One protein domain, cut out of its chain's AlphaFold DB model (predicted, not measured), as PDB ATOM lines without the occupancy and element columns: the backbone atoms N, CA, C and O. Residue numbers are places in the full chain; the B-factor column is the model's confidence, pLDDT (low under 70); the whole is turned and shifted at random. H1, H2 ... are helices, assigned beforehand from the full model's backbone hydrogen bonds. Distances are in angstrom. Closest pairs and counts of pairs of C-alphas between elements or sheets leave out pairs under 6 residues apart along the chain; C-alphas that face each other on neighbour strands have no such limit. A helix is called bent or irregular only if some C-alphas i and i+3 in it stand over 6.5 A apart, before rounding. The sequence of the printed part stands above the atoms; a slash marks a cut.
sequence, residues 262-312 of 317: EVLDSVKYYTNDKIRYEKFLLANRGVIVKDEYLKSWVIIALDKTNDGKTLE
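AT A GLANCE: This is residues 262 to 312 of the 317 residues of an uncharacterized protein of Pedobacter sp (UniProt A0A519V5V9). The picture is a loose, open V: the kinked helix H2 makes one arm, H3 makes the other, and H1 folds back along H2 as a helical hairpin, its first residues coming near H3. Beyond H3 a short tail runs to Glu 312, and residues 304 to 309 stick out. The printed part has 51 residues with three named helices, in the order H1, H2, H3, and no named strand; its class is all helix. The whole is loose, with a radius of gyration of the C-alphas of 13.5 A, and flat, spanning 40 by 24 by 12 A.

IN THESE COORDINATES: Find C-alpha 274 at (-27.115, 28.570, -4.268); from there H2, residues 274 to 290, runs 23.0 A to C-alpha 290 at (-47.440, 34.398, 4.834). It has a kink of 66 degrees near residue 284 and is irregular, with C-alphas 283 and 286 7.9 A apart. Before it, H1, residues 262 to 272, covers 17.2 A and is irregular, with C-alphas 269 and 272 7.4 A apart. H3, residues 293 to 305, runs 18.4 A to C-alpha 305 at (-37.702, 14.414, 18.269).

HOW THE PARTS SIT: Look first at H2 and H1, a helical hairpin: they touch, closest at the C-alphas of Tyr 277 and Tyr 270, 4.9 A apart. They run opposite ways at a shallow tilt of 29 degrees. H2 and H3 meet only through their link. H1 and H3 are close but not clearly touching, with the closest C-alphas, those of Leu 264 and Trp 297, 7.6 A apart; their lines are about perpendicular, at 85 degrees. In H3 every O i to N i+4 pair is within hydrogen-bond range; in H1 6 of 7 are, and in H2 11 of 13.

THE WHOLE: The two C-alphas farthest apart, those of Ile 275 and Glu 312, are 41.6 A apart. The printed part has no cut, and both links, H1 to H2 and H2 to H3, are tight. The mean pLDDT of the printed part is 73.9; look for values under 70 at residue 287, residues 289 to 296 and residues 299 to 312.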
ATOM      1  N   GLU A 262     -43.407  19.801   1.220       89.75
ATOM      2  CA  GLU A 262     -42.774  19.857  -0.109       89.75
ATOM      3  C   GLU A 262     -41.844  21.069  -0.251       89.75
ATOM      4  O   GLU A 262     -40.765  20.969  -0.840       89.75
ATOM      5  N   VAL A 263     -42.236  22.216   0.309       88.62
ATOM      6  CA  VAL A 263     -41.371  23.401   0.339       88.62
ATOM      7  C   VAL A 263     -40.165  23.176   1.248       88.62
ATOM      8  O   VAL A 263     -39.057  23.498   0.832       88.62
ATOM      9  N   LEU A 264     -40.335  22.591   2.442       86.00
ATOM     10  CA  LEU A 264     -39.207  22.283   3.333       86.00
ATOM     11  C   LEU A 264     -38.196  21.346   2.672       86.00
ATOM     12  O   LEU A 264     -36.990  21.583   2.729       86.00
ATOM     13  N   ASP A 265     -38.692  20.283   2.047       89.31
ATOM     14  CA  ASP A 265     -37.865  19.293   1.366       89.31
ATOM     15  C   ASP A 265     -37.113  19.935   0.198       89.31
ATOM     16  O   ASP A 265     -35.923  19.682   0.023       89.31
ATOM     17  N   SER A 266     -37.763  20.841  -0.538       89.81
ATOM     18  CA  SER A 266     -37.130  21.608  -1.615       89.81
ATOM     19  C   SER A 266     -36.039  22.549  -1.094       89.81
ATOM     20  O   SER A 266     -34.943  22.579  -1.647       89.81
ATOM     21  N   VAL A 267     -36.297  23.281  -0.002       86.94
ATOM     22  CA  VAL A 267     -35.302  24.153   0.652       86.94
ATOM     23  C   VAL A 267     -34.067  23.343   1.061       86.94
ATOM     24  O   VAL A 267     -32.943  23.733   0.742       86.94
ATOM     25  N   LYS A 268     -34.265  22.179   1.692       87.81
ATOM     26  CA  LYS A 268     -33.172  21.267   2.075       87.81
ATOM     27  C   LYS A 268     -32.421  20.729   0.862       87.81
ATOM     28  O   LYS A 268     -31.195  20.745   0.840       87.81
ATOM     29  N   TYR A 269     -33.147  20.285  -0.159       91.69
ATOM     30  CA  TYR A 269     -32.562  19.714  -1.367       91.69
ATOM     31  C   TYR A 269     -31.679  20.721  -2.116       91.69
ATOM     32  O   TYR A 269     -30.587  20.375  -2.562       91.69
ATOM     33  N   TYR A 270     -32.102  21.986  -2.209       91.06
ATOM     34  CA  TYR A 270     -31.336  23.029  -2.894       91.06
ATOM     35  C   TYR A 270     -30.248  23.681  -2.032       91.06
ATOM     36  O   TYR A 270     -29.534  24.535  -2.539       91.06
ATOM     37  N   THR A 271     -30.069  23.299  -0.761       89.12
ATOM     38  CA  THR A 271     -29.142  23.991   0.164       89.12
ATOM     39  C   THR A 271     -27.692  24.039  -0.350       89.12
ATOM     40  O   THR A 271     -26.981  25.002  -0.081       89.12
ATOM     41  N   ASN A 272     -27.271  23.055  -1.153       92.12
ATOM     42  CA  ASN A 272     -25.929  23.004  -1.746       92.12
ATOM     43  C   ASN A 272     -25.839  23.620  -3.162       92.12
ATOM     44  O   ASN A 272     -24.765  23.631  -3.755       92.12
ATOM     45  N   ASP A 273     -26.942  24.135  -3.714       94.25
ATOM     46  CA  ASP A 273     -27.012  24.809  -5.019       94.25
ATOM     47  C   ASP A 273     -27.608  26.208  -4.830       94.25
ATOM     48  O   ASP A 273     -28.824  26.410  -4.894       94.25
ATOM     49  N   LYS A 274     -26.731  27.190  -4.594       91.44
ATOM     50  CA  LYS A 274     -27.115  28.570  -4.268       91.44
ATOM     51  C   LYS A 274     -28.074  29.185  -5.291       91.44
ATOM     52  O   LYS A 274     -29.037  29.838  -4.902       91.44
ATOM     53  N   ILE A 275     -27.846  28.959  -6.587       93.62
ATOM     54  CA  ILE A 275     -28.665  29.556  -7.651       93.62
ATOM     55  C   ILE A 275     -30.079  28.971  -7.613       93.62
ATOM     56  O   ILE A 275     -31.066  29.712  -7.671       93.62
ATOM     57  N   ARG A 276     -30.204  27.642  -7.500       90.88
ATOM     58  CA  ARG A 276     -31.524  27.001  -7.388       90.88
ATOM     59  C   ARG A 276     -32.218  27.360  -6.085       90.88
ATOM     60  O   ARG A 276     -33.425  27.583  -6.104       90.88
ATOM     61  N   TYR A 277     -31.467  27.459  -4.993       89.31
ATOM     62  CA  TYR A 277     -31.972  27.859  -3.687       89.31
ATOM     63  C   TYR A 277     -32.601  29.254  -3.729       89.31
ATOM     64  O   TYR A 277     -33.779  29.409  -3.409       89.31
ATOM     65  N   GLU A 278     -31.857  30.257  -4.203       89.25
ATOM     66  CA  GLU A 278     -32.338  31.638  -4.313       89.25
ATOM     67  C   GLU A 278     -33.557  31.733  -5.235       89.25
ATOM     68  O   GLU A 278     -34.572  32.329  -4.868       89.25
ATOM     69  N   LYS A 279     -33.508  31.076  -6.400       90.94
ATOM     70  CA  LYS A 279     -34.639  31.039  -7.334       90.94
ATOM     71  C   LYS A 279     -35.883  30.407  -6.705       90.94
ATOM     72  O   LYS A 279     -36.984  30.930  -6.880       90.94
ATOM     73  N   PHE A 280     -35.722  29.300  -5.979       89.81
ATOM     74  CA  PHE A 280     -36.829  28.614  -5.317       89.81
ATOM     75  C   PHE A 280     -37.447  29.475  -4.212       89.81
ATOM     76  O   PHE A 280     -38.671  29.608  -4.159       89.81
ATOM     77  N   LEU A 281     -36.619  30.099  -3.368       87.12
ATOM     78  CA  LEU A 281     -37.091  30.989  -2.309       87.12
ATOM     79  C   LEU A 281     -37.829  32.201  -2.872       87.12
ATOM     80  O   LEU A 281     -38.897  32.534  -2.370       87.12
ATOM     81  N   LEU A 282     -37.303  32.838  -3.920       87.94
ATOM     82  CA  LEU A 282     -37.950  33.983  -4.560       87.94
ATOM     83  C   LEU A 282     -39.318  33.610  -5.141       87.94
ATOM     84  O   LEU A 282     -40.298  34.309  -4.883       87.94
ATOM     85  N   ALA A 283     -39.404  32.485  -5.856       84.88
ATOM     86  CA  ALA A 283     -40.654  32.014  -6.454       84.88
ATOM     87  C   ALA A 283     -41.719  31.636  -5.406       84.88
ATOM     88  O   ALA A 283     -42.910  31.795  -5.656       84.88
ATOM     89  N   ASN A 284     -41.303  31.168  -4.223       83.12
ATOM     90  CA  ASN A 284     -42.208  30.688  -3.171       83.12
ATOM     91  C   ASN A 284     -42.290  31.626  -1.957       83.12
ATOM     92  O   ASN A 284     -42.925  31.282  -0.961       83.12
ATOM     93  N   ARG A 285     -41.686  32.822  -2.015       81.12
ATOM     94  CA  ARG A 285     -41.560  33.736  -0.867       81.12
ATOM     95  C   ARG A 285     -42.902  34.062  -0.227       81.12
ATOM     96  O   ARG A 285     -43.009  34.061   0.992       81.12
ATOM     97  N   GLY A 286     -43.911  34.360  -1.046       72.31
ATOM     98  CA  GLY A 286     -45.244  34.718  -0.557       72.31
ATOM     99  C   GLY A 286     -45.859  33.609   0.291       72.31
ATOM    100  O   GLY A 286     -46.385  33.884   1.360       72.31
ATOM    101  N   VAL A 287     -45.704  32.366  -0.156       68.06
ATOM    102  CA  VAL A 287     -46.192  31.169   0.529       68.06
ATOM    103  C   VAL A 287     -45.373  30.908   1.803       68.06
ATOM    104  O   VAL A 287     -45.937  30.802   2.885       68.06
ATOM    105  N   ILE A 288     -44.037  30.943   1.710       71.94
ATOM    106  CA  ILE A 288     -43.116  30.727   2.843       71.94
ATOM    107  C   ILE A 288     -43.331  31.747   3.973       71.94
ATOM    108  O   ILE A 288     -43.274  31.395   5.147       71.94
ATOM    109  N   VAL A 289     -43.538  33.023   3.647       69.62
ATOM    110  CA  VAL A 289     -43.605  34.093   4.655       69.62
ATOM    111  C   VAL A 289     -45.010  34.247   5.240       69.62
ATOM    112  O   VAL A 289     -45.139  34.540   6.426       69.62
ATOM    113  N   LYS A 290     -46.062  34.078   4.431       64.12
ATOM    114  CA  LYS A 290     -47.440  34.398   4.834       64.12
ATOM    115  C   LYS A 290     -48.104  33.304   5.670       64.12
ATOM    116  O   LYS A 290     -48.865  33.630   6.572       64.12
ATOM    117  N   ASP A 291     -47.808  32.035   5.398       59.19
ATOM    118  CA  ASP A 291     -48.609  30.915   5.914       59.19
ATOM    119  C   ASP A 291     -47.978  30.221   7.137       59.19
ATOM    120  O   ASP A 291     -48.134  29.021   7.338       59.19
ATOM    121  N   GLU A 292     -47.229  30.969   7.955       61.62
ATOM    122  CA  GLU A 292     -46.630  30.485   9.215       61.62
ATOM    123  C   GLU A 292     -45.803  29.193   9.087       61.62
ATOM    124  O   GLU A 292     -45.685  28.388  10.015       61.62
ATOM    125  N   TYR A 293     -45.175  29.006   7.932       69.50
ATOM    126  CA  TYR A 293     -44.334  27.862   7.598       69.50
ATOM    127  C   TYR A 293     -43.314  27.496   8.671       69.50
ATOM    128  O   TYR A 293     -43.136  26.323   8.981       69.50
ATOM    129  N   LEU A 294     -42.685  28.507   9.274       66.19
ATOM    130  CA  LEU A 294     -41.746  28.329  10.377       66.19
ATOM    131  C   LEU A 294     -42.389  27.610  11.566       66.19
ATOM    132  O   LEU A 294     -41.788  26.673  12.083       66.19
ATOM    133  N   LYS A 295     -43.618  27.968  11.962       68.12
ATOM    134  CA  LYS A 295     -44.327  27.267  13.045       68.12
ATOM    135  C   LYS A 295     -44.629  25.824  12.657       68.12
ATOM    136  O   LYS A 295     -44.345  24.914  13.429       68.12
ATOM    137  N   SER A 296     -45.128  25.605  11.438       68.75
ATOM    138  CA  SER A 296     -45.378  24.251  10.921       68.75
ATOM    139  C   SER A 296     -44.109  23.390  10.915       68.75
ATOM    140  O   SER A 296     -44.139  22.229  11.313       68.75
ATOM    141  N   TRP A 297     -42.977  23.947  10.485       77.06
ATOM    142  CA  TRP A 297     -41.697  23.242  10.435       77.06
ATOM    143  C   TRP A 297     -41.113  22.970  11.818       77.06
ATOM    144  O   TRP A 297     -40.520  21.911  12.011       77.06
ATOM    145  N   VAL A 298     -41.311  23.879  12.777       71.25
ATOM    146  CA  VAL A 298     -40.965  23.648  14.185       71.25
ATOM    147  C   VAL A 298     -41.784  22.488  14.748       71.25
ATOM    148  O   VAL A 298     -41.195  21.587  15.333       71.25
ATOM    149  N   ILE A 299     -43.099  22.437  14.506       68.62
ATOM    150  CA  ILE A 299     -43.945  21.308  14.934       68.62
ATOM    151  C   ILE A 299     -43.455  19.994  14.313       68.62
ATOM    152  O   ILE A 299     -43.250  19.020  15.029       68.62
ATOM    153  N   ILE A 300     -43.176  19.973  13.004       68.38
ATOM    154  CA  ILE A 300     -42.636  18.782  12.321       68.38
ATOM    155  C   ILE A 300     -41.293  18.344  12.927       68.38
ATOM    156  O   ILE A 300     -41.014  17.147  13.009       68.38
ATOM    157  N   ALA A 301     -40.438  19.290  13.321       66.56
ATOM    158  CA  ALA A 301     -39.175  18.983  13.983       66.56
ATOM    159  C   ALA A 301     -39.398  18.396  15.386       66.56
ATOM    160  O   ALA A 301     -38.779  17.384  15.707       66.56
ATOM    161  N   LEU A 302     -40.313  18.972  16.174       66.38
ATOM    162  CA  LEU A 302     -40.660  18.502  17.519       66.38
ATOM    163  C   LEU A 302     -41.285  17.100  17.501       66.38
ATOM    164  O   LEU A 302     -40.899  16.247  18.297       66.38
ATOM    165  N   ASP A 303     -42.187  16.825  16.556       64.06
ATOM    166  CA  ASP A 303     -42.783  15.496  16.380       64.06
ATOM    167  C   ASP A 303     -41.719  14.434  16.074       64.06
ATOM    168  O   ASP A 303     -41.779  13.323  16.598       64.06
ATOM    169  N   LYS A 304     -40.703  14.783  15.272       60.97
ATOM    170  CA  LYS A 304     -39.580  13.885  14.950       60.97
ATOM    171  C   LYS A 304     -38.620  13.659  16.115       60.97
ATOM    172  O   LYS A 304     -37.946  12.638  16.129       60.97
ATOM    173  N   THR A 305     -38.524  14.592  17.061       53.72
ATOM    174  CA  THR A 305     -37.702  14.414  18.269       53.72
ATOM    175  C   THR A 305     -38.429  13.662  19.380       53.72
ATOM    176  O   THR A 305     -37.781  13.194  20.311       53.72
ATOM    177  N   ASN A 306     -39.759  13.549  19.299       50.69
ATOM    178  CA  ASN A 306     -40.580  13.082  20.409       50.69
ATOM    179  C   ASN A 306     -40.958  11.602  20.395       50.69
ATOM    180  O   ASN A 306     -41.577  11.217  21.378       50.69
ATOM    181  N   ASP A 307     -40.632  10.791  19.373       44.84
ATOM    182  CA  ASP A 307     -40.801   9.313  19.325       44.84
ATOM    183  C   ASP A 307     -41.793   8.723  20.367       44.84
ATOM    184  O   ASP A 307     -41.454   7.898  21.216       44.84
ATOM    185  N   GLY A 308     -43.055   9.181  20.340       44.47
ATOM    186  CA  GLY A 308     -44.126   8.674  21.208       44.47
ATOM    187  C   GLY A 308     -44.370   9.344  22.575       44.47
ATOM    188  O   GLY A 308     -45.156   8.796  23.348       44.47
ATOM    189  N   LYS A 309     -43.808  10.515  22.897       38.41
ATOM    190  CA  LYS A 309     -44.220  11.320  24.067       38.41
ATOM    191  C   LYS A 309     -44.906  12.614  23.623       38.41
ATOM    192  O   LYS A 309     -44.263  13.553  23.169       38.41
ATOM    193  N   THR A 310     -46.233  12.647  23.740       39.38
ATOM    194  CA  THR A 310     -47.059  13.857  23.598       39.38
ATOM    195  C   THR A 310     -46.531  14.968  24.505       39.38
ATOM    196  O   THR A 310     -46.405  14.754  25.709       39.38
ATOM    197  N   LEU A 311     -46.244  16.136  23.927       39.66
ATOM    198  CA  LEU A 311     -45.915  17.346  24.674       39.66
ATOM    199  C   LEU A 311     -47.147  17.790  25.465       39.66
ATOM    200  O   LEU A 311     -48.178  18.133  24.883       39.66
ATOM    201  N   GLU A 312     -47.027  17.786  26.790       36.62
ATOM    202  CA  GLU A 312     -47.822  18.676  27.624       36.62
ATOM    203  C   GLU A 312     -47.546  20.113  27.170       36.62
ATOM    204  O   GLU A 312     -46.410  20.488  26.878       36.62
TER     205      GLU A 312